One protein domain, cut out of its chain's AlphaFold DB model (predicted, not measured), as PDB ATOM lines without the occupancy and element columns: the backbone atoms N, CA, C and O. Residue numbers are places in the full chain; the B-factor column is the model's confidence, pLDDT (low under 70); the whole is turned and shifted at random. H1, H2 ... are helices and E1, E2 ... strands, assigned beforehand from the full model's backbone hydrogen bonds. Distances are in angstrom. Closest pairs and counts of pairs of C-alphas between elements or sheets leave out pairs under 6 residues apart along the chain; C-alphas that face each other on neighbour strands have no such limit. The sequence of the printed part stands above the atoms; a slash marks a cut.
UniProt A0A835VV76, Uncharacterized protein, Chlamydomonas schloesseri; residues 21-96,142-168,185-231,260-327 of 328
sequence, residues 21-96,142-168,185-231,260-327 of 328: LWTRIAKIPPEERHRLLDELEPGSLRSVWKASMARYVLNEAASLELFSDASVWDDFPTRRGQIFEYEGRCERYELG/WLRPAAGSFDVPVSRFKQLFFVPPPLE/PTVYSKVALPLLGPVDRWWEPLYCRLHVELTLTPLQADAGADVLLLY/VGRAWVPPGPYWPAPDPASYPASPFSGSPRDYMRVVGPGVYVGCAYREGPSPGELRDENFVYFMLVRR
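This is residues 21 to 96, 142 to 168, 185 to 231 and 260 to 327 of the 328 residues of an uncharacterized protein of Chlamydomonas schloesseri (UniProt A0A835VV76). What would one see first? A closed barrel of eight antiparallel strands, with H2 and H3 packed on the outside of its wall and H1 beside them at the E8 to E9 turn. H4 lies farther out, and E2 and E3 make a small sheet of their own. What is it made of? The printed part has 218 residues with five named helices, H1 to H5, followed by ten named strands, E1 to E10; the class is mixed, with under half of the residues in named elements. The ring runs E1 E4 E5 E6 E7 E8 E9 E10 and back to E1. How large is it? It is compact, with a radius of gyration of the C-alphas of 17.4 A and spans of 52 by 51 by 37 A.

How do the first helices stand to the barrel? H1, residues 21 to 27, is on it, and its closest C-alphas to E8, residues 289 to 296, are those of Trp 22 and Gly 296, 4.5 A apart. H2, residues 30 to 39, lies outside the barrel over E10, residues 320 to 327, along the strands at 17 degrees on the local plane, their closest C-alphas being those of His 34 and Val 325, 5.6 A apart. H3, residues 44 to 57, lies outside it across the strands, at 75 degrees to E8 on the local plane; its closest C-alphas to E9, residues 299 to 304, are those of Trp 49 and Val 301, 5.9 A apart. And H4 and H5? H4, residues 60 to 67, is not on the barrel; H5, residues 72 to 75, lies outside it, over none of its strands. Which backbone atoms join the strands? Within hydrogen-bond range are N 86 and O 159, 2.8 A, between E1, residues 83 to 90, and E4, residues 155 to 162; N 302 and O 322, 2.7 A, in the hairpin E9 and E10; and N 94 and O 144, 2.6 A, between E2, residues 94 to 96, and E3, residues 142 to 144. E5, residues 188 to 192, E6, residues 206 to 213, and E7, residues 226 to 230, form a meander, each strand the antiparallel neighbour of the one before, as do E8, E9 and E10; N 189 and O 208 are 2.8 A apart, N 211 and O 228 2.9 A. How are the helix backbones? Every O i to N i+4 pair is within hydrogen-bond range in H1 and H4, 5 of 10 in H3 and 1 of 6 in H2, which has 6 of 7 O i to N i+3 pairs within range; H5 is too short for an i+4 pair.

Where do the elements begin and end? H1 begins at C-alpha 21 (31.977, -1.424, -20.038), and E10 ends at C-alpha 327 (44.633, 0.962, -34.190). Which are long? From first to last C-alpha H3 measures 21.1 A, E4 23.0 A and E10 22.3 A.

Where is the printed part cut? Residues 97 to 141, 169 to 184 and 232 to 259 are not printed, with C-alpha gaps of 5.2 A, 13.2 A and 14.5 A. Which links are long, and where is confidence low? Of the links printed whole, E5 to E6, E6 to E7 and E9 to E10 are long; 48 residues are under pLDDT 70, among them 142 to 154 and 194 to 205.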
ATOM      1  N   LEU A  21      30.978  -1.017 -19.054       91.81
ATOM      2  CA  LEU A  21      31.977  -1.424 -20.038       91.81
ATOM      3  C   LEU A  21      32.406  -0.244 -20.918       91.81
ATOM      4  O   LEU A  21      33.603   0.020 -21.036       91.81
ATOM      5  N   TRP A  22      31.441   0.496 -21.466       92.19
ATOM      6  CA  TRP A  22      31.678   1.678 -22.288       92.19
ATOM      7  C   TRP A  22      32.505   2.715 -21.540       92.19
ATOM      8  O   TRP A  22      33.545   3.152 -22.026       92.19
ATOM      9  N   THR A  23      32.084   3.066 -20.322       91.12
ATOM     10  CA  THR A  23      32.753   4.082 -19.500       91.12
ATOM     11  C   THR A  23      34.197   3.696 -19.191       91.12
ATOM     12  O   THR A  23      35.082   4.552 -19.159       91.12
ATOM     13  N   ARG A  24      34.469   2.404 -18.972       93.44
ATOM     14  CA  ARG A  24      35.834   1.909 -18.752       93.44
ATOM     15  C   ARG A  24      36.672   1.970 -20.022       93.44
ATOM     16  O   ARG A  24      37.791   2.461 -19.953       93.44
ATOM     17  N   ILE A  25      36.136   1.540 -21.165       93.81
ATOM     18  CA  ILE A  25      36.847   1.595 -22.453       93.81
ATOM     19  C   ILE A  25      37.135   3.047 -22.859       93.81
ATOM     20  O   ILE A  25      38.246   3.352 -23.287       93.81
ATOM     21  N   ALA A  26      36.177   3.958 -22.677       92.25
ATOM     22  CA  ALA A  26      36.331   5.372 -23.011       92.25
ATOM     23  C   ALA A  26      37.445   6.063 -22.202       92.25
ATOM     24  O   ALA A  26      38.105   6.964 -22.718       92.25
ATOM     25  N   LYS A  27      37.699   5.615 -20.962       93.75
ATOM     26  CA  LYS A  27      38.804   6.102 -20.115       93.75
ATOM     27  C   LYS A  27      40.185   5.621 -20.568       93.75
ATOM     28  O   LYS A  27      41.179   6.211 -20.155       93.75
ATOM     29  N   ILE A  28      40.261   4.565 -21.380       94.75
ATOM     30  CA  ILE A  28      41.529   4.064 -21.917       94.75
ATOM     31  C   ILE A  28      41.944   4.959 -23.095       94.75
ATOM     32  O   ILE A  28      41.137   5.148 -24.022       94.75
ATOM     33  N   PRO A  29      43.181   5.493 -23.098       95.44
ATOM     34  CA  PRO A  29      43.692   6.281 -24.215       95.44
ATOM     35  C   PRO A  29      43.596   5.508 -25.542       95.44
ATOM     36  O   PRO A  29      43.884   4.307 -25.550       95.44
ATOM     37  N   PRO A  30      43.187   6.146 -26.658       94.19
ATOM     38  CA  PRO A  30      42.988   5.479 -27.949       94.19
ATOM     39  C   PRO A  30      44.151   4.573 -28.377       94.19
ATOM     40  O   PRO A  30      43.937   3.436 -28.797       94.19
ATOM     41  N   GLU A  31      45.383   5.039 -28.197       94.25
ATOM     42  CA  GLU A  31      46.620   4.342 -28.535       94.25
ATOM     43  C   GLU A  31      46.860   3.070 -27.709       94.25
ATOM     44  O   GLU A  31      47.556   2.169 -28.170       94.25
ATOM     45  N   GLU A  32      46.264   2.948 -26.522       94.56
ATOM     46  CA  GLU A  32      46.440   1.795 -25.631       94.56
ATOM     47  C   GLU A  32      45.315   0.767 -25.742       94.56
ATOM     48  O   GLU A  32      45.490  -0.372 -25.309       94.56
ATOM     49  N   ARG A  33      44.180   1.118 -26.364       94.38
ATOM     50  CA  ARG A  33      42.993   0.244 -26.425       94.38
ATOM     51  C   ARG A  33      43.286  -1.119 -27.039       94.38
ATOM     52  O   ARG A  33      42.673  -2.098 -26.635       94.38
ATOM     53  N   HIS A  34      44.232  -1.217 -27.975       90.62
ATOM     54  CA  HIS A  34      44.608  -2.495 -28.591       90.62
ATOM     55  C   HIS A  34      45.067  -3.551 -27.566       90.62
ATOM     56  O   HIS A  34      44.864  -4.741 -27.799       90.62
ATOM     57  N   ARG A  35      45.600  -3.136 -26.403       91.00
ATOM     58  CA  ARG A  35      45.979  -4.036 -25.297       91.00
ATOM     59  C   ARG A  35      44.790  -4.766 -24.681       91.00
ATOM     60  O   ARG A  35      44.976  -5.843 -24.125       91.00
ATOM     61  N   LEU A  36      43.563  -4.257 -24.849       91.88
ATOM     62  CA  LEU A  36      42.347  -4.974 -24.452       91.88
ATOM     63  C   LEU A  36      42.309  -6.372 -25.072       91.88
ATOM     64  O   LEU A  36      41.871  -7.319 -24.428       91.88
ATOM     65  N   LEU A  37      42.822  -6.523 -26.298       90.44
ATOM     66  CA  LEU A  37      42.891  -7.818 -26.961       90.44
ATOM     67  C   LEU A  37      43.824  -8.799 -26.253       90.44
ATOM     68  O   LEU A  37      43.615  -9.996 -26.407       90.44
ATOM     69  N   ASP A  38      44.824  -8.347 -25.498       87.56
ATOM     70  CA  ASP A  38      45.713  -9.209 -24.711       87.56
ATOM     71  C   ASP A  38      45.105  -9.578 -23.354       87.56
ATOM     72  O   ASP A  38      45.284 -10.698 -22.881       87.56
ATOM     73  N   GLU A  39      44.323  -8.671 -22.773       87.31
ATOM     74  CA  GLU A  39      43.721  -8.821 -21.444       87.31
ATOM     75  C   GLU A  39      42.413  -9.629 -21.438       87.31
ATOM     76  O   GLU A  39      41.916  -9.994 -20.374       87.31
ATOM     77  N   LEU A  40      41.845  -9.942 -22.609       84.56
ATOM     78  CA  LEU A  40      40.638 -10.767 -22.704       84.56
ATOM     79  C   LEU A  40      40.875 -12.179 -22.143       84.56
ATOM     80  O   LEU A  40      41.633 -12.978 -22.714       84.56
ATOM     81  N   GLU A  41      40.151 -12.516 -21.076       82.31
ATOM     82  CA  GLU A  41      40.104 -13.876 -20.544       82.31
ATOM     83  C   GLU A  41      39.336 -14.817 -21.497       82.31
ATOM     84  O   GLU A  41      38.502 -14.387 -22.310       82.31
ATOM     85  N   PRO A  42      39.596 -16.136 -21.438       71.50
ATOM     86  CA  PRO A  42      38.814 -17.115 -22.184       71.50
ATOM     87  C   PRO A  42      37.313 -17.015 -21.866       71.50
ATOM     88  O   PRO A  42      36.906 -17.045 -20.709       71.50
ATOM     89  N   GLY A  43      36.475 -16.920 -22.902       76.19
ATOM     90  CA  GLY A  43      35.017 -16.804 -22.760       76.19
ATOM     91  C   GLY A  43      34.505 -15.393 -22.439       76.19
ATOM     92  O   GLY A  43      33.288 -15.182 -22.398       76.19
ATOM     93  N   SER A  44      35.389 -14.404 -22.253       86.50
ATOM     94  CA  SER A  44      34.977 -13.013 -22.034       86.50
ATOM     95  C   SER A  44      34.260 -12.416 -23.241       86.50
ATOM     96  O   SER A  44      33.380 -11.586 -23.045       86.50
ATOM     97  N   LEU A  45      34.567 -12.841 -24.472       89.88
ATOM     98  CA  LEU A  45      33.936 -12.293 -25.680       89.88
ATOM     99  C   LEU A  45      32.432 -12.578 -25.708       89.88
ATOM    100  O   LEU A  45      31.645 -11.671 -25.979       89.88
ATOM    101  N   ARG A  46      32.007 -13.786 -25.318       88.88
ATOM    102  CA  ARG A  46      30.582 -14.103 -25.125       88.88
ATOM    103  C   ARG A  46      29.923 -13.209 -24.067       88.88
ATOM    104  O   ARG A  46      28.789 -12.763 -24.255       88.88
ATOM    105  N   SER A  47      30.607 -12.939 -22.957       90.31
ATOM    106  CA  SER A  47      30.099 -12.055 -21.896       90.31
ATOM    107  C   SER A  47      30.006 -10.602 -22.355       90.31
ATOM    108  O   SER A  47      28.998  -9.952 -22.092       90.31
ATOM    109  N   VAL A  48      31.000 -10.114 -23.100       93.00
ATOM    110  CA  VAL A  48      31.005  -8.777 -23.711       93.00
ATOM    111  C   VAL A  48      29.883  -8.652 -24.743       93.00
ATOM    112  O   VAL A  48      29.155  -7.662 -24.733       93.00
ATOM    113  N   TRP A  49      29.667  -9.673 -25.577       92.25
ATOM    114  CA  TRP A  49      28.545  -9.713 -26.518       92.25
ATOM    115  C   TRP A  49      27.201  -9.594 -25.794       92.25
ATOM    116  O   TRP A  49      26.374  -8.756 -26.156       92.25
ATOM    117  N   LYS A  50      26.992 -10.373 -24.726       90.62
ATOM    118  CA  LYS A  50      25.777 -10.284 -23.900       90.62
ATOM    119  C   LYS A  50      25.642  -8.922 -23.221       90.62
ATOM    120  O   LYS A  50      24.559  -8.346 -23.239       90.62
ATOM    121  N   ALA A  51      26.730  -8.387 -22.666       90.81
ATOM    122  CA  ALA A  51      26.742  -7.066 -22.050       90.81
ATOM    123  C   ALA A  51      26.354  -5.982 -23.061       90.81
ATOM    124  O   ALA A  51      25.552  -5.122 -22.722       90.81
ATOM    125  N   SER A  52      26.815  -6.072 -24.315       89.56
ATOM    126  CA  SER A  52      26.492  -5.107 -25.377       89.56
ATOM    127  C   SER A  52      24.994  -4.971 -25.672       89.56
ATOM    128  O   SER A  52      24.560  -3.919 -26.136       89.56
ATOM    129  N   MET A  53      24.188  -5.995 -25.363       86.44
ATOM    130  CA  MET A  53      22.725  -5.942 -25.488       86.44
ATOM    131  C   MET A  53      22.074  -5.057 -24.427       86.44
ATOM    132  O   MET A  53      20.991  -4.526 -24.656       86.44
ATOM    133  N   ALA A  54      22.724  -4.858 -23.277       85.81
ATOM    134  CA  ALA A  54      22.186  -4.016 -22.214       85.81
ATOM    135  C   ALA A  54      22.092  -2.535 -22.627       85.81
ATOM    136  O   ALA A  54      21.428  -1.756 -21.946       85.81
ATOM    137  N   ARG A  55      22.683  -2.136 -23.761       83.31
ATOM    138  CA  ARG A  55      22.522  -0.782 -24.301       83.31
ATOM    139  C   ARG A  55      21.070  -0.438 -24.645       83.31
ATOM    140  O   ARG A  55      20.660   0.693 -24.430       83.31
ATOM    141  N   TYR A  56      20.269  -1.407 -25.105       78.06
ATOM    142  CA  TYR A  56      18.867  -1.161 -25.484       78.06
ATOM    143  C   TYR A  56      17.944  -0.921 -24.285       78.06
ATOM    144  O   TYR A  56      16.801  -0.516 -24.459       78.06
ATOM    145  N   VAL A  57      18.421  -1.198 -23.069       79.62
ATOM    146  CA  VAL A  57      17.675  -0.962 -21.825       79.62
ATOM    147  C   VAL A  57      18.235   0.224 -21.035       79.62
ATOM    148  O   VAL A  57      17.864   0.418 -19.878       79.62
ATOM    149  N   LEU A  58      19.137   1.014 -21.631       78.00
ATOM    150  CA  LEU A  58      19.567   2.282 -21.047       78.00
ATOM    151  C   LEU A  58      18.410   3.281 -21.028       78.00
ATOM    152  O   LEU A  58      17.625   3.370 -21.970       78.00
ATOM    153  N   ASN A  59      18.330   4.060 -19.952       81.25
ATOM    154  CA  ASN A  59      17.448   5.220 -19.923       81.25
ATOM    155  C   ASN A  59      18.035   6.363 -20.774       81.25
ATOM    156  O   ASN A  59      19.226   6.380 -21.078       81.25
ATOM    157  N   GLU A  60      17.193   7.328 -21.141       80.19
ATOM    158  CA  GLU A  60      17.566   8.444 -22.020       80.19
ATOM    159  C   GLU A  60      18.751   9.262 -21.489       80.19
ATOM    160  O   GLU A  60      19.665   9.567 -22.247       80.19
ATOM    161  N   ALA A  61      18.784   9.561 -20.186       82.62
ATOM    162  CA  ALA A  61      19.854  10.349 -19.577       82.62
ATOM    163  C   ALA A  61      21.218   9.643 -19.658       82.62
ATOM    164  O   ALA A  61      22.208  10.264 -20.032       82.62
ATOM    165  N   ALA A  62      21.260   8.342 -19.358       81.75
ATOM    166  CA  ALA A  62      22.474   7.538 -19.461       81.75
ATOM    167  C   ALA A  62      22.928   7.393 -20.921       81.75
ATOM    168  O   ALA A  62      24.115   7.490 -21.207       81.75
ATOM    169  N   SER A  63      21.994   7.202 -21.856       80.06
ATOM    170  CA  SER A  63      22.311   7.175 -23.289       80.06
ATOM    171  C   SER A  63      22.891   8.510 -23.766       80.06
ATOM    172  O   SER A  63      23.908   8.520 -24.451       80.06
ATOM    173  N   LEU A  64      22.287   9.635 -23.373       81.62
ATOM    174  CA  LEU A  64      22.792  10.974 -23.689       81.62
ATOM    175  C   LEU A  64      24.200  11.199 -23.135       81.62
ATOM    176  O   LEU A  64      25.042  11.737 -23.841       81.62
ATOM    177  N   GLU A  65      24.463  10.769 -21.902       84.38
ATOM    178  CA  GLU A  65      25.787  10.877 -21.286       84.38
ATOM    179  C   GLU A  65      26.850  10.062 -22.035       84.38
ATOM    180  O   GLU A  65      27.953  10.551 -22.263       84.38
ATOM    181  N   LEU A  66      26.541   8.821 -22.426       81.50
ATOM    182  CA  LEU A  66      27.518   7.961 -23.101       81.50
ATOM    183  C   LEU A  66      27.820   8.409 -24.531       81.50
ATOM    184  O   LEU A  66      28.939   8.209 -25.013       81.50
ATOM    185  N   PHE A  67      26.810   8.944 -25.217       81.44
ATOM    186  CA  PHE A  67      26.843   9.157 -26.658       81.44
ATOM    187  C   PHE A  67      26.912  10.634 -27.065       81.44
ATOM    188  O   PHE A  67      26.977  10.909 -28.258       81.44
ATOM    189  N   SER A  68      26.936  11.589 -26.124       81.06
ATOM    190  CA  SER A  68      26.955  13.033 -26.432       81.06
ATOM    191  C   SER A  68      28.062  13.437 -27.401       81.06
ATOM    192  O   SER A  68      27.832  14.253 -28.289       81.06
ATOM    193  N   ASP A  69      29.242  12.839 -27.238       79.50
ATOM    194  CA  ASP A  69      30.459  13.182 -27.979       79.50
ATOM    195  C   ASP A  69      31.017  11.993 -28.775       79.50
ATOM    196  O   ASP A  69      32.177  12.005 -29.187       79.50
ATOM    197  N   ALA A  70      30.219  10.938 -28.958       80.81
ATOM    198  CA  ALA A  70      30.640   9.728 -29.649       80.81
ATOM    199  C   ALA A  70      29.693   9.409 -30.806       80.81
ATOM    200  O   ALA A  70      28.514   9.120 -30.597       80.81
ATOM    201  N   SER A  71      30.228   9.392 -32.025       84.00
ATOM    202  CA  SER A  71      29.537   8.844 -33.188       84.00
ATOM    203  C   SER A  71      30.203   7.555 -33.643       84.00
ATOM    204  O   SER A  71      31.425   7.475 -33.756       84.00
ATOM    205  N   VAL A  72      29.398   6.544 -33.983       82.19
ATOM    206  CA  VAL A  72      29.913   5.307 -34.593       82.19
ATOM    207  C   VAL A  72      30.627   5.588 -35.923       82.19
ATOM    208  O   VAL A  72      31.500   4.831 -36.336       82.19
ATOM    209  N   TRP A  73      30.292   6.691 -36.596       86.06
ATOM    210  CA  TRP A  73      30.922   7.087 -37.853       86.06
ATOM    211  C   TRP A  73      32.335   7.642 -37.672       86.06
ATOM    212  O   TRP A  73      33.121   7.577 -38.614       86.06
ATOM    213  N   ASP A  74      32.700   8.111 -36.475       89.44
ATOM    214  CA  ASP A  74      34.070   8.561 -36.174       89.44
ATOM    215  C   ASP A  74      35.073   7.395 -36.172       89.44
ATOM    216  O   ASP A  74      36.291   7.581 -36.316       89.44
ATOM    217  N   ASP A  75      34.551   6.177 -36.047       90.88
ATOM    218  CA  ASP A  75      35.281   4.918 -36.045       90.88
ATOM    219  C   ASP A  75      35.424   4.286 -37.433       90.88
ATOM    220  O   ASP A  75      36.144   3.293 -37.585       90.88
ATOM    221  N   PHE A  76      34.836   4.892 -38.469       92.81
ATOM    222  CA  PHE A  76      34.953   4.443 -39.853       92.81
ATOM    223  C   PHE A  76      35.521   5.543 -40.760       92.81
ATOM    224  O   PHE A  76      35.369   6.735 -40.492       92.81
ATOM    225  N   PRO A  77      36.230   5.176 -41.841       92.94
ATOM    226  CA  PRO A  77      36.739   6.161 -42.780       92.94
ATOM    227  C   PRO A  77      35.576   6.887 -43.452       92.94
ATOM    228  O   PRO A  77      34.648   6.271 -43.968       92.94
ATOM    229  N   THR A  78      35.663   8.211 -43.489       90.06
ATOM    230  CA  THR A  78      34.670   9.079 -44.138       90.06
ATOM    231  C   THR A  78      35.201   9.675 -45.439       90.06
ATOM    232  O   THR A  78      34.442  10.233 -46.230       90.06
ATOM    233  N   ARG A  79      36.512   9.564 -45.688       90.81
ATOM    234  CA  ARG A  79      37.190  10.148 -46.852       90.81
ATOM    235  C   ARG A  79      37.897   9.087 -47.683       90.81
ATOM    236  O   ARG A  79      38.398   8.091 -47.171       90.81
ATOM    237  N   ARG A  80      38.009   9.346 -48.986       86.31
ATOM    238  CA  ARG A  80      38.786   8.501 -49.903       86.31
ATOM    239  C   ARG A  80      40.254   8.465 -49.488       86.31
ATOM    240  O   ARG A  80      40.807   9.476 -49.060       86.31
ATOM    241  N   GLY A  81      40.874   7.299 -49.628       86.31
ATOM    242  CA  GLY A  81      42.265   7.072 -49.226       86.31
ATOM    243  C   GLY A  81      42.480   6.991 -47.711       86.31
ATOM    244  O   GLY A  81      43.563   6.596 -47.285       86.31
ATOM    245  N   GLN A  82      41.466   7.304 -46.898       92.69
ATOM    246  CA  GLN A  82      41.494   7.029 -45.469       92.69
ATOM    247  C   GLN A  82      41.300   5.530 -45.254       92.69
ATOM    248  O   GLN A  82      40.359   4.928 -45.776       92.69
ATOM    249  N   ILE A  83      42.206   4.940 -44.484       94.19
ATOM    250  CA  ILE A  83      42.162   3.533 -44.110       94.19
ATOM    251  C   ILE A  83      42.232   3.482 -42.598       94.19
ATOM    252  O   ILE A  83      43.170   4.024 -42.012       94.19
ATOM    253  N   PHE A  84      41.250   2.841 -41.975       95.75
ATOM    254  CA  PHE A  84      41.299   2.548 -40.549       95.75
ATOM    255  C   PHE A  84      41.638   1.081 -40.353       95.75
ATOM    256  O   PHE A  84      40.948   0.197 -40.862       95.75
ATOM    257  N   GLU A  85      42.727   0.843 -39.629       95.31
ATOM    258  CA  GLU A  85      43.166  -0.492 -39.255       95.31
ATOM    259  C   GLU A  85      42.562  -0.872 -37.910       95.31
ATOM    260  O   GLU A  85      42.582  -0.100 -36.953       95.31
ATOM    261  N   TYR A  86      42.040  -2.087 -37.852       95.81
ATOM    262  CA  TYR A  86      41.588  -2.741 -36.645       95.81
ATOM    263  C   TYR A  86      42.384  -4.019 -36.447       95.81
ATOM    264  O   TYR A  86      42.651  -4.764 -37.397       95.81
ATOM    265  N   GLU A  87      42.726  -4.282 -35.196       94.56
ATOM    266  CA  GLU A  87      43.201  -5.581 -34.757       94.56
ATOM    267  C   GLU A  87      42.029  -6.351 -34.154       94.56
ATOM    268  O   GLU A  87      41.211  -5.803 -33.415       94.56
ATOM    269  N   GLY A  88      41.919  -7.619 -34.520       92.31
ATOM    270  CA  GLY A  88      40.830  -8.486 -34.124       92.31
ATOM    271  C   GLY A  88      41.313  -9.688 -33.335       92.31
ATOM    272  O   GLY A  88      42.367 -10.249 -33.632       92.31
ATOM    273  N   ARG A  89      40.511 -10.114 -32.362       89.38
ATOM    274  CA  ARG A  89      40.682 -11.354 -31.599       89.38
ATOM    275  C   ARG A  89      39.378 -12.135 -31.625       89.38
ATOM    276  O   ARG A  89      38.340 -11.585 -31.278       89.38
ATOM    277  N   CYS A  90      39.412 -13.411 -31.982       85.81
ATOM    278  CA  CYS A  90      38.235 -14.282 -31.958       85.81
ATOM    279  C   CYS A  90      38.340 -15.375 -30.882       85.81
ATOM    280  O   CYS A  90      39.436 -15.760 -30.459       85.81
ATOM    281  N   GLU A  91      37.190 -15.903 -30.459       76.19
ATOM    282  CA  GLU A  91      37.132 -17.190 -29.764       76.19
ATOM    283  C   GLU A  91      37.552 -18.316 -30.732       76.19
ATOM    284  O   GLU A  91      37.473 -18.174 -31.952       76.19
ATOM    285  N   ARG A  92      38.105 -19.400 -30.174       68.06
ATOM    286  CA  ARG A  92      38.899 -20.425 -30.874       68.06
ATOM    287  C   ARG A  92      38.280 -20.954 -32.179       68.06
ATOM    288  O   ARG A  92      37.075 -21.139 -32.298       68.06
ATOM    289  N   TYR A  93      39.181 -21.341 -33.080       53.94
ATOM    290  CA  TYR A  93      38.936 -22.086 -34.303       53.94
ATOM    291  C   TYR A  93      39.500 -23.522 -34.234       53.94
ATOM    292  O   TYR A  93      40.683 -23.723 -33.973       53.94
ATOM    293  N   GLU A  94      38.690 -24.537 -34.508       53.38
ATOM    294  CA  GLU A  94      39.105 -25.886 -34.894       53.38
ATOM    295  C   GLU A  94      38.758 -26.083 -36.355       53.38
ATOM    296  O   GLU A  94      37.596 -25.911 -36.719       53.38
ATOM    297  N   LEU A  95      39.728 -26.494 -37.172       45.97
ATOM    298  CA  LEU A  95      39.429 -26.951 -38.520       45.97
ATOM    299  C   LEU A  95      38.546 -28.199 -38.424       45.97
ATOM    300  O   LEU A  95      39.024 -29.288 -38.114       45.97
ATOM    301  N   GLY A  96      37.257 -28.064 -38.702       42.91
ATOM    302  CA  GLY A  96      36.416 -29.200 -39.001       42.91
ATOM    303  C   GLY A  96      36.794 -29.731 -40.370       42.91
ATOM    304  O   GLY A  96      36.295 -29.267 -41.387       42.91
ATOM    305  N   TRP A 142      36.379 -25.602 -42.120       50.41
ATOM    306  CA  TRP A 142      35.689 -24.573 -41.333       50.41
ATOM    307  C   TRP A 142      36.212 -24.512 -39.914       50.41
ATOM    308  O   TRP A 142      36.780 -25.479 -39.436       50.41
ATOM    309  N   LEU A 143      35.949 -23.423 -39.207       46.66
ATOM    310  CA  LEU A 143      36.476 -23.198 -37.872       46.66
ATOM    311  C   LEU A 143      35.397 -23.481 -36.792       46.66
ATOM    312  O   LEU A 143      34.230 -23.154 -37.001       46.66
ATOM    313  N   ARG A 144      35.733 -24.139 -35.668       46.81
ATOM    314  CA  ARG A 144      34.829 -24.386 -34.510       46.81
ATOM    315  C   ARG A 144      35.418 -23.928 -33.163       46.81
ATOM    316  O   ARG A 144      36.615 -24.092 -32.957       46.81
ATOM    317  N   PRO A 145      34.617 -23.467 -32.193       45.47
ATOM    318  CA  PRO A 145      35.081 -23.339 -30.813       45.47
ATOM    319  C   PRO A 145      35.430 -24.726 -30.262       45.47
ATOM    320  O   PRO A 145      34.590 -25.623 -30.286       45.47
ATOM    321  N   ALA A 146      36.647 -24.938 -29.760       49.72
ATOM    322  CA  ALA A 146      36.941 -26.223 -29.130       49.72
ATOM    323  C   ALA A 146      36.423 -26.299 -27.710       49.72
ATOM    324  O   ALA A 146      36.613 -25.382 -26.906       49.72
ATOM    325  N   ALA A 147      35.916 -27.473 -27.367       48.53
ATOM    326  CA  ALA A 147      35.656 -27.825 -25.991       48.53
ATOM    327  C   ALA A 147      36.979 -28.048 -25.230       48.53
ATOM    328  O   ALA A 147      37.767 -28.928 -25.566       48.53
ATOM    329  N   GLY A 148      37.197 -27.271 -24.165       48.41
ATOM    330  CA  GLY A 148      38.002 -27.700 -23.015       48.41
ATOM    331  C   GLY A 148      39.526 -27.679 -23.156       48.41
ATOM    332  O   GLY A 148      40.171 -28.699 -22.938       48.41
ATOM    333  N   SER A 149      40.136 -26.521 -23.409       38.47
ATOM    334  CA  SER A 149      41.590 -26.378 -23.260       38.47
ATOM    335  C   SER A 149      41.958 -24.972 -22.800       38.47
ATOM    336  O   SER A 149      41.719 -24.008 -23.522       38.47
ATOM    337  N   PHE A 150      42.539 -24.879 -21.602       45.41
ATOM    338  CA  PHE A 150      42.960 -23.631 -20.960       45.41
ATOM    339  C   PHE A 150      44.174 -22.964 -21.640       45.41
ATOM    340  O   PHE A 150      44.414 -21.792 -21.389       45.41
ATOM    341  N   ASP A 151      44.862 -23.653 -22.562       45.69
ATOM    342  CA  ASP A 151      46.042 -23.146 -23.282       45.69
ATOM    343  C   ASP A 151      45.902 -23.303 -24.805       45.69
ATOM    344  O   ASP A 151      46.527 -24.175 -25.410       45.69
ATOM    345  N   VAL A 152      45.051 -22.506 -25.465       46.00
ATOM    346  CA  VAL A 152      44.975 -22.529 -26.943       46.00
ATOM    347  C   VAL A 152      45.319 -21.174 -27.538       46.00
ATOM    348  O   VAL A 152      44.760 -20.172 -27.090       46.00
ATOM    349  N   PRO A 153      46.176 -21.130 -28.581       51.66
ATOM    350  CA  PRO A 153      46.515 -19.900 -29.274       51.66
ATOM    351  C   PRO A 153      45.268 -19.200 -29.814       51.66
ATOM    352  O   PRO A 153      44.529 -19.695 -30.666       51.66
ATOM    353  N   VAL A 154      45.075 -18.001 -29.294       62.22
ATOM    354  CA  VAL A 154      44.178 -16.976 -29.798       62.22
ATOM    355  C   VAL A 154      44.559 -16.634 -31.240       62.22
ATOM    356  O   VAL A 154      45.726 -16.362 -31.521       62.22
ATOM    357  N   SER A 155      43.584 -16.603 -32.152       71.75
ATOM    358  CA  SER A 155      43.829 -16.131 -33.518       71.75
ATOM    359  C   SER A 155      43.600 -14.625 -33.597       71.75
ATOM    360  O   SER A 155      42.508 -14.129 -33.315       71.75
ATOM    361  N   ARG A 156      44.664 -13.901 -33.951       85.31
ATOM    362  CA  ARG A 156      44.631 -12.461 -34.211       85.31
ATOM    363  C   ARG A 156      44.463 -12.214 -35.693       85.31
ATOM    364  O   ARG A 156      45.187 -12.815 -36.475       85.31
ATOM    365  N   PHE A 157      43.578 -11.314 -36.078       87.88
ATOM    366  CA  PHE A 157      43.384 -10.928 -37.473       87.88
ATOM    367  C   PHE A 157      43.442  -9.412 -37.619       87.88
ATOM    368  O   PHE A 157      43.384  -8.679 -36.633       87.88
ATOM    369  N   LYS A 158      43.587  -8.932 -38.850       91.31
ATOM    370  CA  LYS A 158      43.482  -7.509 -39.163       91.31
ATOM    371  C   LYS A 158      42.229  -7.256 -39.972       91.31
ATOM    372  O   LYS A 158      41.896  -8.042 -40.859       91.31
ATOM    373  N   GLN A 159      41.578  -6.140 -39.705       92.62
ATOM    374  CA  GLN A 159      40.448  -5.675 -40.488       92.62
ATOM    375  C   GLN A 159      40.690  -4.230 -40.906       92.62
ATOM    376  O   GLN A 159      41.006  -3.378 -40.082       92.62
ATOM    377  N   LEU A 160      40.615  -3.970 -42.206       94.12
ATOM    378  CA  LEU A 160      40.936  -2.677 -42.798       94.12
ATOM    379  C   LEU A 160      39.667  -2.095 -43.400       94.12
ATOM    380  O   LEU A 160      39.168  -2.634 -44.387       94.12
ATOM    381  N   PHE A 161      39.171  -0.996 -42.845       94.88
ATOM    382  CA  PHE A 161      38.036  -0.273 -43.412       94.88
ATOM    383  C   PHE A 161      38.522   0.819 -44.359       94.88
ATOM    384  O   PHE A 161      39.514   1.491 -44.070       94.88
ATOM    385  N   PHE A 162      37.821   1.015 -45.475       94.44
ATOM    386  CA  PHE A 162      38.142   2.021 -46.489       94.44
ATOM    387  C   PHE A 162      36.891   2.484 -47.250       94.44
ATOM    388  O   PHE A 162      35.864   1.804 -47.262       94.44
ATOM    389  N   VAL A 163      36.992   3.638 -47.914       91.81
ATOM    390  CA  VAL A 163      35.954   4.180 -48.807       91.81
ATOM    391  C   VAL A 163      36.459   4.137 -50.256       91.81
ATOM    392  O   VAL A 163      37.517   4.723 -50.528       91.81
ATOM    393  N   PRO A 164      35.752   3.466 -51.187       87.94
ATOM    394  CA  PRO A 164      36.119   3.442 -52.599       87.94
ATOM    395  C   PRO A 164      35.863   4.804 -53.272       87.94
ATOM    396  O   PRO A 164      35.147   5.653 -52.731       87.94
ATOM    397  N   PRO A 165      36.436   5.047 -54.464       83.00
ATOM    398  CA  PRO A 165      36.031   6.169 -55.306       83.00
ATOM    399  C   PRO A 165      34.539   6.067 -55.698       83.00
ATOM    400  O   PRO A 165      33.987   4.966 -55.735       83.00
ATOM    401  N   PRO A 166      33.861   7.196 -55.971       73.25
ATOM    402  CA  PRO A 166      32.462   7.243 -56.363       73.25
ATOM    403  C   PRO A 166      32.286   6.595 -57.730       73.25
ATOM    404  O   PRO A 166      33.171   6.649 -58.585       73.25
ATOM    405  N   LEU A 167      31.089   6.060 -57.955       62.44
ATOM    406  CA  LEU A 167      30.711   5.470 -59.236       62.44
ATOM    407  C   LEU A 167      30.821   6.471 -60.402       62.44
ATOM    408  O   LEU A 167      31.171   6.088 -61.515       62.44
ATOM    409  N   GLU A 168      30.544   7.752 -60.131       61.34
ATOM    410  CA  GLU A 168      30.450   8.829 -61.129       61.34
ATOM    411  C   GLU A 168      31.756   9.072 -61.901       61.34
ATOM    412  O   GLU A 168      31.719   9.524 -63.044       61.34
ATOM    413  N   PRO A 185      29.204   7.976 -47.129       82.31
ATOM    414  CA  PRO A 185      29.881   7.099 -48.071       82.31
ATOM    415  C   PRO A 185      29.684   5.630 -47.689       82.31
ATOM    416  O   PRO A 185      29.671   5.269 -46.513       82.31
ATOM    417  N   THR A 186      29.597   4.753 -48.692       86.12
ATOM    418  CA  THR A 186      29.617   3.308 -48.433       86.12
ATOM    419  C   THR A 186      31.020   2.888 -48.003       86.12
ATOM    420  O   THR A 186      31.986   3.083 -48.742       86.12
ATOM    421  N   VAL A 187      31.122   2.277 -46.825       90.19
ATOM    422  CA  VAL A 187      32.379   1.766 -46.274       90.19
ATOM    423  C   VAL A 187      32.526   0.287 -46.623       90.19
ATOM    424  O   VAL A 187      31.591  -0.506 -46.500       90.19
ATOM    425  N   TYR A 188      33.723  -0.090 -47.051       92.00
ATOM    426  CA  TYR A 188      34.109  -1.470 -47.311       92.00
ATOM    427  C   TYR A 188      35.187  -1.900 -46.331       92.00
ATOM    428  O   TYR A 188      35.901  -1.080 -45.753       92.00
ATOM    429  N   SER A 189      35.298  -3.205 -46.145       92.44
ATOM    430  CA  SER A 189      36.239  -3.830 -45.236       92.44
ATOM    431  C   SER A 189      37.019  -4.915 -45.959       92.44
ATOM    432  O   SER A 189      36.467  -5.647 -46.780       92.44
ATOM    433  N   LYS A 190      38.304  -5.026 -45.630       90.88
ATOM    434  CA  LYS A 190      39.151  -6.162 -45.977       90.88
ATOM    435  C   LYS A 190      39.586  -6.877 -44.701       90.88
ATOM    436  O   LYS A 190      40.265  -6.280 -43.865       90.88
ATOM    437  N   VAL A 191      39.275  -8.164 -44.591       87.94
ATOM    438  CA  VAL A 191      39.752  -9.037 -43.513       87.94
ATOM    439  C   VAL A 191      41.043  -9.730 -43.956       87.94
ATOM    440  O   VAL A 191      41.135 -10.268 -45.060       87.94
ATOM    441  N   ALA A 192      42.062  -9.695 -43.100       84.69
ATOM    442  CA  ALA A 192      43.339 -10.371 -43.286       84.69
ATOM    443  C   ALA A 192      43.601 -11.305 -42.098       84.69
ATOM    444  O   ALA A 192      43.801 -10.859 -40.966       84.69
ATOM    445  N   LEU A 193      43.585 -12.606 -42.373       77.94
ATOM    446  CA  LEU A 193      43.816 -13.654 -41.386       77.94
ATOM    447  C   LEU A 193      45.323 -13.937 -41.234       77.94
ATOM    448  O   LEU A 193      46.089 -13.734 -42.178       77.94
ATOM    449  N   PRO A 194      45.774 -14.405 -40.059       69.94
ATOM    450  CA  PRO A 194      47.141 -14.875 -39.884       69.94
ATOM    451  C   PRO A 194      47.345 -16.202 -40.636       69.94
ATOM    452  O   PRO A 194      46.388 -16.863 -41.034       69.94
ATOM    453  N   LEU A 195      48.605 -16.619 -40.783       62.75
ATOM    454  CA  LEU A 195      49.059 -17.883 -41.389       62.75
ATOM    455  C   LEU A 195      48.657 -19.132 -40.561       62.75
ATOM    456  O   LEU A 195      49.499 -19.933 -40.161       62.75
ATOM    457  N   LEU A 196      47.371 -19.294 -40.258       51.69
ATOM    458  CA  LEU A 196      46.814 -20.414 -39.498       51.69
ATOM    459  C   LEU A 196      45.641 -21.014 -40.287       51.69
ATOM    460  O   LEU A 196      44.487 -20.646 -40.101       51.69
ATOM    461  N   GLY A 197      45.951 -21.927 -41.206       48.06
ATOM    462  CA  GLY A 197      44.987 -22.615 -42.070       48.06
ATOM    463  C   GLY A 197      45.705 -23.431 -43.151       48.06
ATOM    464  O   GLY A 197      46.939 -23.427 -43.172       48.06
ATOM    465  N   PRO A 198      44.982 -24.133 -44.049       45.44
ATOM    466  CA  PRO A 198      45.589 -24.707 -45.245       45.44
ATOM    467  C   PRO A 198      46.378 -23.597 -45.941       45.44
ATOM    468  O   PRO A 198      45.878 -22.477 -46.093       45.44
ATOM    469  N   VAL A 199      47.632 -23.885 -46.291       48.12
ATOM    470  CA  VAL A 199      48.598 -22.916 -46.844       48.12
ATOM    471  C   VAL A 199      48.026 -22.190 -48.065       48.12
ATOM    472  O   VAL A 199      48.456 -21.100 -48.393       48.12
ATOM    473  N   ASP A 200      47.019 -22.768 -48.689       48.41
ATOM    474  CA  ASP A 200      46.391 -22.407 -49.941       48.41
ATOM    475  C   ASP A 200      45.516 -21.137 -49.903       48.41
ATOM    476  O   ASP A 200      45.131 -20.681 -50.973       48.41
ATOM    477  N   ARG A 201      45.177 -20.556 -48.733       54.47
ATOM    478  CA  ARG A 201      44.168 -19.462 -48.674       54.47
ATOM    479  C   ARG A 201      44.460 -18.272 -47.756       54.47
ATOM    480  O   ARG A 201      43.692 -17.316 -47.740       54.47
ATOM    481  N   TRP A 202      45.559 -18.276 -47.000       58.16
ATOM    482  CA  TRP A 202      45.870 -17.189 -46.048       58.16
ATOM    483  C   TRP A 202      46.246 -15.858 -46.725       58.16
ATOM    484  O   TRP A 202      46.221 -14.809 -46.082       58.16
ATOM    485  N   TRP A 203      46.613 -15.888 -48.009       60.41
ATOM    486  CA  TRP A 203      46.996 -14.703 -48.784       60.41
ATOM    487  C   TRP A 203      45.816 -14.038 -49.509       60.41
ATOM    488  O   TRP A 203      45.986 -12.948 -50.062       60.41
ATOM    489  N   GLU A 204      44.642 -14.675 -49.550       65.44
ATOM    490  CA  GLU A 204      43.521 -14.210 -50.370       65.44
ATOM    491  C   GLU A 204      42.680 -13.171 -49.615       65.44
ATOM    492  O   GLU A 204      42.387 -13.336 -48.429       65.44
ATOM    493  N   PRO A 205      42.338 -12.039 -50.252       68.31
ATOM    494  CA  PRO A 205      41.682 -10.942 -49.567       68.31
ATOM    495  C   PRO A 205      40.182 -11.212 -49.433       68.31
ATOM    496  O   PRO A 205      39.482 -11.433 -50.418       68.31
ATOM    497  N   LEU A 206      39.678 -11.121 -48.211       80.94
ATOM    498  CA  LEU A 206      38.253 -11.243 -47.931       80.94
ATOM    499  C   LEU A 206      37.645  -9.851 -47.845       80.94
ATOM    500  O   LEU A 206      38.000  -9.087 -46.946       80.94
ATOM    501  N   TYR A 207      36.754  -9.520 -48.777       85.50
ATOM    502  CA  TYR A 207      36.087  -8.222 -48.815       85.50
ATOM    503  C   TYR A 207      34.634  -8.336 -48.356       85.50
ATOM    504  O   TYR A 207      33.890  -9.192 -48.830       85.50
ATOM    505  N   CYS A 208      34.213  -7.431 -47.477       84.06
ATOM    506  CA  CYS A 208      32.818  -7.281 -47.071       84.06
ATOM    507  C   CYS A 208      32.399  -5.809 -47.090       84.06
ATOM    508  O   CYS A 208      33.228  -4.898 -47.015       84.06
ATOM    509  N   ARG A 209      31.097  -5.570 -47.242       85.62
ATOM    510  CA  ARG A 209      30.488  -4.243 -47.172       85.62
ATOM    511  C   ARG A 209      30.043  -3.989 -45.736       85.62
ATOM    512  O   ARG A 209      29.398  -4.841 -45.131       85.62
ATOM    513  N   LEU A 210      30.378  -2.819 -45.206       86.75
ATOM    514  CA  LEU A 210      29.850  -2.363 -43.929       86.75
ATOM    515  C   LEU A 210      28.433  -1.826 -44.147       86.75
ATOM    516  O   LEU A 210      28.219  -0.960 -44.999       86.75
ATOM    517  N   HIS A 211      27.482  -2.312 -43.361       85.06
ATOM    518  CA  HIS A 211      26.144  -1.746 -43.267       85.06
ATOM    519  C   HIS A 211      25.864  -1.385 -41.813       85.06
ATOM    520  O   HIS A 211      26.075  -2.200 -40.922       85.06
ATOM    521  N   VAL A 212      25.437  -0.153 -41.565       80.31
ATOM    522  CA  VAL A 212      25.155   0.344 -40.217       80.31
ATOM    523  C   VAL A 212      23.646   0.488 -40.096       80.31
ATOM    524  O   VAL A 212      23.044   1.289 -40.810       80.31
ATOM    525  N   GLU A 213      23.049  -0.313 -39.222       78.06
ATOM    526  CA  GLU A 213      21.623  -0.306 -38.919       78.06
ATOM    527  C   GLU A 213      21.390   0.473 -37.619       78.06
ATOM    528  O   GLU A 213      21.918   0.148 -36.551       78.06
ATOM    529  N   LEU A 214      20.607   1.546 -37.708       64.12
ATOM    530  CA  LEU A 214      20.281   2.390 -36.563       64.12
ATOM    531  C   LEU A 214      19.091   1.789 -35.807       64.12
ATOM    532  O   LEU A 214      17.937   1.993 -36.171       64.12
ATOM    533  N   THR A 215      19.384   1.034 -34.749       57.69
ATOM    534  CA  THR A 215      18.372   0.280 -33.984       57.69
ATOM    535  C   THR A 215      17.715   1.096 -32.859       57.69
ATOM    536  O   THR A 215      16.664   0.714 -32.350       57.69
ATOM    537  N   LEU A 216      18.310   2.219 -32.437       53.75
ATOM    538  CA  LEU A 216      17.752   3.085 -31.389       53.75
ATOM    539  C   LEU A 216      17.060   4.313 -32.001       53.75
ATOM    540  O   LEU A 216      17.628   4.998 -32.848       53.75
ATOM    541  N   THR A 217      15.831   4.595 -31.553       43.47
ATOM    542  CA  THR A 217      15.068   5.820 -31.855       43.47
ATOM    543  C   THR A 217      15.880   7.077 -31.482       43.47
ATOM    544  O   THR A 217      16.748   7.018 -30.610       43.47
ATOM    545  N   PRO A 218      15.638   8.221 -32.146       41.69
ATOM    546  CA  PRO A 218      16.659   9.143 -32.604       41.69
ATOM    547  C   PRO A 218      17.083  10.087 -31.480       41.69
ATOM    548  O   PRO A 218      16.651  11.237 -31.409       41.69
ATOM    549  N   LEU A 219      17.962   9.630 -30.601       44.28
ATOM    550  CA  LEU A 219      18.975  10.551 -30.114       44.28
ATOM    551  C   LEU A 219      19.953  10.748 -31.273       44.28
ATOM    552  O   LEU A 219      20.325   9.785 -31.932       44.28
ATOM    553  N   GLN A 220      20.342  11.995 -31.544       46.50
ATOM    554  CA  GLN A 220      21.243  12.401 -32.639       46.50
ATOM    555  C   GLN A 220      22.611  11.684 -32.666       46.50
ATOM    556  O   GLN A 220      23.421  11.963 -33.545       46.50
ATOM    557  N   ALA A 221      22.889  10.800 -31.708       53.09
ATOM    558  CA  ALA A 221      24.145  10.095 -31.578       53.09
ATOM    559  C   ALA A 221      24.016   8.639 -32.053       53.09
ATOM    560  O   ALA A 221      23.451   7.776 -31.378       53.09
ATOM    561  N   ASP A 222      24.607   8.365 -33.216       57.50
ATOM    562  CA  ASP A 222      24.607   7.076 -33.925       57.50
ATOM    563  C   ASP A 222      25.377   5.948 -33.202       57.50
ATOM    564  O   ASP A 222      25.502   4.832 -33.706       57.50
ATOM    565  N   ALA A 223      25.891   6.193 -31.995       54.31
ATOM    566  CA  ALA A 223      26.631   5.222 -31.186       54.31
ATOM    567  C   ALA A 223      25.773   4.058 -30.633       54.31
ATOM    568  O   ALA A 223      26.292   3.156 -29.982       54.31
ATOM    569  N   GLY A 224      24.467   4.024 -30.917       59.97
ATOM    570  CA  GLY A 224      23.580   2.890 -30.625       59.97
ATOM    571  C   GLY A 224      23.512   1.804 -31.706       59.97
ATOM    572  O   GLY A 224      22.863   0.773 -31.484       59.97
ATOM    573  N   ALA A 225      24.139   2.039 -32.862       73.88
ATOM    574  CA  ALA A 225      23.944   1.253 -34.074       73.88
ATOM    575  C   ALA A 225      24.370  -0.217 -33.945       73.88
ATOM    576  O   ALA A 225      25.374  -0.550 -33.305       73.88
ATOM    577  N   ASP A 226      23.622  -1.100 -34.603       85.31
ATOM    578  CA  ASP A 226      24.128  -2.412 -34.982       85.31
ATOM    579  C   ASP A 226      24.916  -2.280 -36.286       85.31
ATOM    580  O   ASP A 226      24.554  -1.554 -37.208       85.31
ATOM    581  N   VAL A 227      26.043  -2.973 -36.352       90.25
ATOM    582  CA  VAL A 227      26.931  -2.952 -37.507       90.25
ATOM    583  C   VAL A 227      26.909  -4.340 -38.126       90.25
ATOM    584  O   VAL A 227      27.124  -5.337 -37.444       90.25
ATOM    585  N   LEU A 228      26.654  -4.423 -39.420       90.94
ATOM    586  CA  LEU A 228      26.631  -5.664 -40.179       90.94
ATOM    587  C   LEU A 228      27.814  -5.680 -41.146       90.94
ATOM    588  O   LEU A 228      28.058  -4.718 -41.879       90.94
ATOM    589  N   LEU A 229      28.540  -6.793 -41.162       91.38
ATOM    590  CA  LEU A 229      29.502  -7.107 -42.211       91.38
ATOM    591  C   LEU A 229      28.794  -8.003 -43.223       91.38
ATOM    592  O   LEU A 229      28.543  -9.177 -42.948       91.38
ATOM    593  N   LEU A 230      28.451  -7.431 -44.373       90.12
ATOM    594  CA  LEU A 230      27.732  -8.120 -45.437       90.12
ATOM    595  C   LEU A 230      28.726  -8.647 -46.480       90.12
ATOM    596  O   LEU A 230      29.502  -7.881 -47.065       90.12
ATOM    597  N   TYR A 231      28.713  -9.954 -46.717       88.31
ATOM    598  CA  TYR A 231      29.564 -10.618 -47.708       88.31
ATOM    599  C   TYR A 231      28.808 -10.801 -49.038       88.31
ATOM    600  O   TYR A 231      27.588 -10.629 -49.068       88.31
ATOM    601  N   VAL A 260      34.290  -3.384 -58.145       73.62
ATOM    602  CA  VAL A 260      34.333  -3.843 -59.556       73.62
ATOM    603  C   VAL A 260      35.734  -4.273 -59.992       73.62
ATOM    604  O   VAL A 260      35.903  -5.082 -60.901       73.62
ATOM    605  N   GLY A 261      36.775  -3.733 -59.359       79.56
ATOM    606  CA  GLY A 261      38.135  -4.067 -59.740       79.56
ATOM    607  C   GLY A 261      39.195  -3.326 -58.951       79.56
ATOM    608  O   GLY A 261      38.931  -2.650 -57.957       79.56
ATOM    609  N   ARG A 262      40.436  -3.451 -59.418       85.81
ATOM    610  CA  ARG A 262      41.626  -2.964 -58.714       85.81
ATOM    611  C   ARG A 262      41.621  -1.456 -58.430       85.81
ATOM    612  O   ARG A 262      42.236  -1.033 -57.463       85.81
ATOM    613  N   ALA A 263      40.934  -0.661 -59.248       85.19
ATOM    614  CA  ALA A 263      40.831   0.786 -59.064       85.19
ATOM    615  C   ALA A 263      39.990   1.194 -57.840       85.19
ATOM    616  O   ALA A 263      40.082   2.331 -57.389       85.19
ATOM    617  N   TRP A 264      39.174   0.281 -57.306       85.12
ATOM    618  CA  TRP A 264      38.278   0.554 -56.181       85.12
ATOM    619  C   TRP A 264      38.889   0.237 -54.820       85.12
ATOM    620  O   TRP A 264      38.331   0.609 -53.790       85.12
ATOM    621  N   VAL A 265      40.025  -0.454 -54.811       88.38
ATOM    622  CA  VAL A 265      40.764  -0.776 -53.594       88.38
ATOM    623  C   VAL A 265      41.965   0.159 -53.458       88.38
ATOM    624  O   VAL A 265      42.499   0.629 -54.469       88.38
ATOM    625  N   PRO A 266      42.428   0.439 -52.228       88.56
ATOM    626  CA  PRO A 266      43.645   1.209 -52.025       88.56
ATOM    627  C   PRO A 266      44.851   0.638 -52.798       88.56
ATOM    628  O   PRO A 266      44.952  -0.574 -53.011       88.56
ATOM    629  N   PRO A 267      45.802   1.481 -53.234       85.94
ATOM    630  CA  PRO A 267      46.994   1.006 -53.926       85.94
ATOM    631  C   PRO A 267      47.898   0.181 -52.992       85.94
ATOM    632  O   PRO A 267      47.964   0.413 -51.788       85.94
ATOM    633  N   GLY A 268      48.651  -0.766 -53.564       83.44
ATOM    634  CA  GLY A 268      49.657  -1.558 -52.841       83.44
ATOM    635  C   GLY A 268      49.465  -3.081 -52.914       83.44
ATOM    636  O   GLY A 268      48.368  -3.574 -53.167       83.44
ATOM    637  N   PRO A 269      50.531  -3.871 -52.703       76.69
ATOM    638  CA  PRO A 269      50.495  -5.330 -52.867       76.69
ATOM    639  C   PRO A 269      49.510  -6.016 -51.909       76.69
ATOM    640  O   PRO A 269      48.962  -7.062 -52.232       76.69
ATOM    641  N   TYR A 270      49.216  -5.380 -50.774       77.62
ATOM    642  CA  TYR A 270      48.271  -5.868 -49.774       77.62
ATOM    643  C   TYR A 270      46.800  -5.614 -50.124       77.62
ATOM    644  O   TYR A 270      45.946  -5.878 -49.291       77.62
ATOM    645  N   TRP A 271      46.469  -5.127 -51.317       84.69
ATOM    646  CA  TRP A 271      45.087  -4.853 -51.727       84.69
ATOM    647  C   TRP A 271      44.774  -5.513 -53.070       84.69
ATOM    648  O   TRP A 271      44.648  -4.812 -54.072       84.69
ATOM    649  N   PRO A 272      44.720  -6.857 -53.149       84.00
ATOM    650  CA  PRO A 272      44.489  -7.568 -54.407       84.00
ATOM    651  C   PRO A 272      43.129  -7.191 -54.997       84.00
ATOM    652  O   PRO A 272      42.262  -6.681 -54.287       84.00
ATOM    653  N   ALA A 273      42.955  -7.401 -56.302       83.38
ATOM    654  CA  ALA A 273      41.670  -7.109 -56.927       83.38
ATOM    655  C   ALA A 273      40.545  -7.901 -56.223       83.38
ATOM    656  O   ALA A 273      40.775  -9.049 -55.837       83.38
ATOM    657  N   PRO A 274      39.370  -7.288 -56.011       83.19
ATOM    658  CA  PRO A 274      38.218  -7.981 -55.451       83.19
ATOM    659  C   PRO A 274      37.801  -9.127 -56.380       83.19
ATOM    660  O   PRO A 274      37.680  -8.929 -57.588       83.19
ATOM    661  N   ASP A 275      37.570 -10.308 -55.810       79.50
ATOM    662  CA  ASP A 275      36.954 -11.438 -56.502       79.50
ATOM    663  C   ASP A 275      35.779 -11.973 -55.660       79.50
ATOM    664  O   ASP A 275      35.993 -12.765 -54.737       79.50
ATOM    665  N   PRO A 276      34.538 -11.525 -55.936       68.12
ATOM    666  CA  PRO A 276      33.363 -11.970 -55.189       68.12
ATOM    667  C   PRO A 276      33.106 -13.477 -55.270       68.12
ATOM    668  O   PRO A 276      32.492 -14.029 -54.358       68.12
ATOM    669  N   ALA A 277      33.553 -14.150 -56.336       71.31
ATOM    670  CA  ALA A 277      33.331 -15.583 -56.506       71.31
ATOM    671  C   ALA A 277      34.260 -16.418 -55.617       71.31
ATOM    672  O   ALA A 277      33.896 -17.525 -55.217       71.31
ATOM    673  N   SER A 278      35.438 -15.884 -55.284       68.31
ATOM    674  CA  SER A 278      36.416 -16.588 -54.458       68.31
ATOM    675  C   SER A 278      35.939 -16.751 -53.011       68.31
ATOM    676  O   SER A 278      36.134 -17.817 -52.426       68.31
ATOM    677  N   TYR A 279      35.263 -15.740 -52.443       73.19
ATOM    678  CA  TYR A 279      34.823 -15.768 -51.043       73.19
ATOM    679  C   TYR A 279      33.525 -15.003 -50.802       73.19
ATOM    680  O   TYR A 279      33.540 -13.845 -50.376       73.19
ATOM    681  N   PRO A 280      32.379 -15.660 -51.015       81.19
ATOM    682  CA  PRO A 280      31.102 -14.994 -50.870       81.19
ATOM    683  C   PRO A 280      30.616 -14.943 -49.408       81.19
ATOM    684  O   PRO A 280      29.590 -14.328 -49.144       81.19
ATOM    685  N   ALA A 281      31.330 -15.551 -48.452       84.25
ATOM    686  CA  ALA A 281      30.889 -15.701 -47.065       84.25
ATOM    687  C   ALA A 281      31.987 -15.393 -46.031       84.25
ATOM    688  O   ALA A 281      33.176 -15.338 -46.352       84.25
ATOM    689  N   SER A 282      31.567 -15.228 -44.777       85.81
ATOM    690  CA  SER A 282      32.409 -14.915 -43.626       85.81
ATOM    691  C   SER A 282      33.525 -15.939 -43.402       85.81
ATOM    692  O   SER A 282      33.251 -17.143 -43.372       85.81
ATOM    693  N   PRO A 283      34.766 -15.496 -43.120       79.25
ATOM    694  CA  PRO A 283      35.841 -16.391 -42.699       79.25
ATOM    695  C   PRO A 283      35.609 -17.037 -41.333       79.25
ATOM    696  O   PRO A 283      36.284 -18.007 -40.993       79.25
ATOM    697  N   PHE A 284      34.716 -16.476 -40.522       81.44
ATOM    698  CA  PHE A 284      34.515 -16.897 -39.142       81.44
ATOM    699  C   PHE A 284      33.455 -17.983 -39.043       81.44
ATOM    700  O   PHE A 284      33.654 -18.986 -38.361       81.44
ATOM    701  N   SER A 285      32.345 -17.792 -39.747       79.31
ATOM    702  CA  SER A 285      31.170 -18.657 -39.661       79.31
ATOM    703  C   SER A 285      30.838 -19.392 -40.958       79.31
ATOM    704  O   SER A 285      30.112 -20.387 -40.917       79.31
ATOM    705  N   GLY A 286      31.335 -18.918 -42.105       79.12
ATOM    706  CA  GLY A 286      30.844 -19.327 -43.422       79.12
ATOM    707  C   GLY A 286      29.449 -18.780 -43.757       79.12
ATOM    708  O   GLY A 286      28.866 -19.207 -44.748       79.12
ATOM    709  N   SER A 287      28.911 -17.856 -42.953       83.75
ATOM    710  CA  SER A 287      27.631 -17.177 -43.199       83.75
ATOM    711  C   SER A 287      27.792 -16.007 -44.177       83.75
ATOM    712  O   SER A 287      28.859 -15.390 -44.208       83.75
ATOM    713  N   PRO A 288      26.749 -15.626 -44.937       87.12
ATOM    714  CA  PRO A 288      26.745 -14.389 -45.726       87.12
ATOM    715  C   PRO A 288      26.884 -13.106 -44.884       87.12
ATOM    716  O   PRO A 288      27.116 -12.035 -45.446       87.12
ATOM    717  N   ARG A 289      26.762 -13.196 -43.552       89.25
ATOM    718  CA  ARG A 289      26.737 -12.045 -42.644       89.25
ATOM    719  C   ARG A 289      27.399 -12.318 -41.304       89.25
ATOM    720  O   ARG A 289      27.124 -13.345 -40.680       89.25
ATOM    721  N   ASP A 290      28.139 -11.321 -40.822       91.31
ATOM    722  CA  ASP A 290      28.534 -11.212 -39.416       91.31
ATOM    723  C   ASP A 290      27.931  -9.962 -38.775       91.31
ATOM    724  O   ASP A 290      27.719  -8.941 -39.431       91.31
ATOM    725  N   TYR A 291      27.686 -10.043 -37.472       92.25
ATOM    726  CA  TYR A 291      27.071  -8.977 -36.694       92.25
ATOM    727  C   TYR A 291      28.110  -8.378 -35.767       92.25
ATOM    728  O   TYR A 291      28.918  -9.099 -35.187       92.25
ATOM    729  N   MET A 292      28.072  -7.069 -35.601       93.81
ATOM    730  CA  MET A 292      28.975  -6.285 -34.780       93.81
ATOM    731  C   MET A 292      28.194  -5.253 -33.982       93.81
ATOM    732  O   MET A 292      27.159  -4.735 -34.397       93.81
ATOM    733  N   ARG A 293      28.717  -4.948 -32.805       92.19
ATOM    734  CA  ARG A 293      28.150  -4.006 -31.854       92.19
ATOM    735  C   ARG A 293      29.267  -3.194 -31.255       92.19
ATOM    736  O   ARG A 293      30.289  -3.753 -30.860       92.19
ATOM    737  N   VAL A 294      29.061  -1.891 -31.163       91.94
ATOM    738  CA  VAL A 294      29.977  -1.042 -30.413       91.94
ATOM    739  C   VAL A 294      29.891  -1.402 -28.929       91.94
ATOM    740  O   VAL A 294      28.816  -1.709 -28.411       91.94
ATOM    741  N   VAL A 295      31.038  -1.431 -28.258       92.50
ATOM    742  CA  VAL A 295      31.146  -1.606 -26.795       92.50
ATOM    743  C   VAL A 295      31.917  -0.471 -26.132       92.50
ATOM    744  O   VAL A 295      31.863  -0.326 -24.916       92.50
ATOM    745  N   GLY A 296      32.588   0.348 -26.935       92.50
ATOM    746  CA  GLY A 296      33.203   1.614 -26.572       92.50
ATOM    747  C   GLY A 296      33.808   2.266 -27.820       92.50
ATOM    748  O   GLY A 296      33.858   1.623 -28.869       92.50
ATOM    749  N   PRO A 297      34.300   3.510 -27.729       91.81
ATOM    750  CA  PRO A 297      34.898   4.201 -28.869       91.81
ATOM    751  C   PRO A 297      36.078   3.415 -29.465       91.81
ATOM    752  O   PRO A 297      37.043   3.087 -28.762       91.81
ATOM    753  N   GLY A 298      36.012   3.104 -30.756       93.62
ATOM    754  CA  GLY A 298      36.998   2.300 -31.474       93.62
ATOM    755  C   GLY A 298      37.026   0.823 -31.073       93.62
ATOM    756  O   GLY A 298      37.983   0.133 -31.425       93.62
ATOM    757  N   VAL A 299      36.037   0.321 -30.325       95.44
ATOM    758  CA  VAL A 299      35.985  -1.074 -29.858       95.44
ATOM    759  C   VAL A 299      34.631  -1.702 -30.161       95.44
ATOM    760  O   VAL A 299      33.579  -1.236 -29.715       95.44
ATOM    761  N   TYR A 300      34.673  -2.834 -30.856       95.75
ATOM    762  CA  TYR A 300      33.495  -3.582 -31.269       95.75
ATOM    763  C   TYR A 300      33.575  -5.028 -30.809       95.75
ATOM    764  O   TYR A 300      34.641  -5.637 -30.807       95.75
ATOM    765  N   VAL A 301      32.422  -5.603 -30.491       95.12
ATOM    766  CA  VAL A 301      32.244  -7.044 -30.322       95.12
ATOM    767  C   VAL A 301      31.361  -7.566 -31.442       95.12
ATOM    768  O   VAL A 301      30.367  -6.938 -31.796       95.12
ATOM    769  N   GLY A 302      31.720  -8.708 -32.007       93.25
ATOM    770  CA  GLY A 302      30.986  -9.353 -33.072       93.25
ATOM    771  C   GLY A 302      30.578 -10.781 -32.754       93.25
ATOM    772  O   GLY A 302      31.163 -11.451 -31.901       93.25
ATOM    773  N   CYS A 303      29.540 -11.221 -33.454       91.38
ATOM    774  CA  CYS A 303      28.992 -12.564 -33.425       91.38
ATOM    775  C   CYS A 303      28.741 -13.012 -34.865       91.38
ATOM    776  O   CYS A 303      27.930 -12.433 -35.590       91.38
ATOM    777  N   ALA A 304      29.450 -14.055 -35.268       87.94
ATOM    778  CA  ALA A 304      29.295 -14.713 -36.548       87.94
ATOM    779  C   ALA A 304      28.418 -15.960 -36.343       87.94
ATOM    780  O   ALA A 304      28.818 -16.905 -35.653       87.94
ATOM    781  N   TYR A 305      27.200 -15.939 -36.893       84.06
ATOM    782  CA  TYR A 305      26.252 -17.050 -36.785       84.06
ATOM    783  C   TYR A 305      26.584 -18.130 -37.793       84.06
ATOM    784  O   TYR A 305      26.869 -17.833 -38.945       84.06
ATOM    785  N   ARG A 306      26.462 -19.387 -37.383       71.69
ATOM    786  CA  ARG A 306      26.558 -20.519 -38.291       71.69
ATOM    787  C   ARG A 306      25.337 -21.408 -38.130       71.69
ATOM    788  O   ARG A 306      24.970 -21.758 -37.006       71.69
ATOM    789  N   GLU A 307      24.749 -21.793 -39.258       69.75
ATOM    790  CA  GLU A 307      23.706 -22.811 -39.279       69.75
ATOM    791  C   GLU A 307      24.262 -24.161 -38.809       69.75
ATOM    792  O   GLU A 307      25.375 -24.581 -39.149       69.75
ATOM    793  N   GLY A 308      23.480 -24.825 -37.971       67.62
ATOM    794  CA  GLY A 308      23.718 -26.169 -37.495       67.62
ATOM    795  C   GLY A 308      23.559 -27.211 -38.605       67.62
ATOM    796  O   GLY A 308      23.425 -26.887 -39.783       67.62
ATOM    797  N   PRO A 309      23.591 -28.502 -38.243       69.88
ATOM    798  CA  PRO A 309      23.477 -29.592 -39.212       69.88
ATOM    799  C   PRO A 309      22.156 -29.584 -39.993       69.88
ATOM    800  O   PRO A 309      22.102 -30.127 -41.096       69.88
ATOM    801  N   SER A 310      21.102 -29.000 -39.419       74.31
ATOM    802  CA  SER A 310      19.799 -28.850 -40.062       74.31
ATOM    803  C   SER A 310      19.641 -27.421 -40.605       74.31
ATOM    804  O   SER A 310      19.979 -26.478 -39.888       74.31
ATOM    805  N   PRO A 311      19.095 -27.230 -41.823       72.44
ATOM    806  CA  PRO A 311      18.837 -25.896 -42.366       72.44
ATOM    807  C   PRO A 311      18.016 -25.034 -41.401       72.44
ATOM    808  O   PRO A 311      16.992 -25.488 -40.883       72.44
ATOM    809  N   GLY A 312      18.475 -23.808 -41.148       71.06
ATOM    810  CA  GLY A 312      17.822 -22.862 -40.232       71.06
ATOM    811  C   GLY A 312      17.983 -23.160 -38.733       71.06
ATOM    812  O   GLY A 312      17.436 -22.436 -37.901       71.06
ATOM    813  N   GLU A 313      18.731 -24.196 -38.349       78.62
ATOM    814  CA  GLU A 313      19.022 -24.486 -36.945       78.62
ATOM    815  C   GLU A 313      20.146 -23.575 -36.436       78.62
ATOM    816  O   GLU A 313      21.291 -23.702 -36.854       78.62
ATOM    817  N   LEU A 314      19.861 -22.675 -35.496       74.81
ATOM    818  CA  LEU A 314      20.891 -21.870 -34.834       74.81
ATOM    819  C   LEU A 314      21.226 -22.481 -33.475       74.81
ATOM    820  O   LEU A 314      20.347 -22.656 -32.633       74.81
ATOM    821  N   ARG A 315      22.506 -22.792 -33.249       75.19
ATOM    822  CA  ARG A 315      22.993 -23.247 -31.943       75.19
ATOM    823  C   ARG A 315      24.115 -22.351 -31.449       75.19
ATOM    824  O   ARG A 315      25.097 -22.159 -32.159       75.19
ATOM    825  N   ASP A 316      24.017 -21.912 -30.198       75.19
ATOM    826  CA  ASP A 316      25.018 -21.072 -29.520       75.19
ATOM    827  C   ASP A 316      26.433 -21.677 -29.481       75.19
ATOM    828  O   ASP A 316      27.418 -20.966 -29.271       75.19
ATOM    829  N   GLU A 317      26.549 -22.998 -29.622       75.75
ATOM    830  CA  GLU A 317      27.825 -23.722 -29.715       75.75
ATOM    831  C   GLU A 317      28.532 -23.518 -31.064       75.75
ATOM    832  O   GLU A 317      29.746 -23.681 -31.155       75.75
ATOM    833  N   ASN A 318      27.786 -23.114 -32.095       76.38
ATOM    834  CA  ASN A 318      28.298 -22.850 -33.438       76.38
ATOM    835  C   ASN A 318      28.620 -21.368 -33.671       76.38
ATOM    836  O   ASN A 318      29.087 -21.015 -34.752       76.38
ATOM    837  N   PHE A 319      28.351 -20.496 -32.697       84.12
ATOM    838  CA  PHE A 319      28.619 -19.069 -32.838       84.12
ATOM    839  C   PHE A 319      30.094 -18.787 -32.601       84.12
ATOM    840  O   PHE A 319      30.698 -19.288 -31.649       84.12
ATOM    841  N   VAL A 320      30.657 -17.938 -33.453       84.69
ATOM    842  CA  VAL A 320      32.017 -17.437 -33.283       84.69
ATOM    843  C   VAL A 320      31.938 -15.988 -32.837       84.69
ATOM    844  O   VAL A 320      31.478 -15.120 -33.577       84.69
ATOM    845  N   TYR A 321      32.397 -15.728 -31.616       90.00
ATOM    846  CA  TYR A 321      32.511 -14.375 -31.092       90.00
ATOM    847  C   TYR A 321      33.884 -13.797 -31.407       90.00
ATOM    848  O   TYR A 321      34.899 -14.494 -31.338       90.00
ATOM    849  N   PHE A 322      33.928 -12.510 -31.722       92.06
ATOM    850  CA  PHE A 322      35.171 -11.786 -31.950       92.06
ATOM    851  C   PHE A 322      35.103 -10.379 -31.366       92.06
ATOM    852  O   PHE A 322      34.028  -9.855 -31.105       92.06
ATOM    853  N   MET A 323      36.253  -9.766 -31.125       94.62
ATOM    854  CA  MET A 323      36.387  -8.355 -30.784       94.62
ATOM    855  C   MET A 323      37.316  -7.701 -31.790       94.62
ATOM    856  O   MET A 323      38.280  -8.321 -32.236       94.62
ATOM    857  N   LEU A 324      37.015  -6.455 -32.127       95.50
ATOM    858  CA  LEU A 324      37.801  -5.588 -32.988       95.50
ATOM    859  C   LEU A 324      38.152  -4.329 -32.211       95.50
ATOM    860  O   LEU A 324      37.275  -3.707 -31.614       95.50
ATOM    861  N   VAL A 325      39.421  -3.945 -32.249       96.56
ATOM    862  CA  VAL A 325      39.907  -2.707 -31.646       96.56
ATOM    863  C   VAL A 325      40.652  -1.898 -32.692       96.56
ATOM    864  O   VAL A 325      41.543  -2.409 -33.372       96.56
ATOM    865  N   ARG A 326      40.282  -0.627 -32.817       95.81
ATOM    866  CA  ARG A 326      40.908   0.318 -33.730       95.81
ATOM    867  C   ARG A 326      42.354   0.572 -33.325       95.81
ATOM    868  O   ARG A 326      42.656   0.816 -32.157       95.81
ATOM    869  N   ARG A 327      43.237   0.559 -34.315       94.00
ATOM    870  CA  ARG A 327      44.633   0.962 -34.190       94.00
ATOM    871  C   ARG A 327      44.751   2.437 -34.581       94.00
ATOM    872  O   ARG A 327      44.407   2.796 -35.709       94.00
TER     873      ARG A 327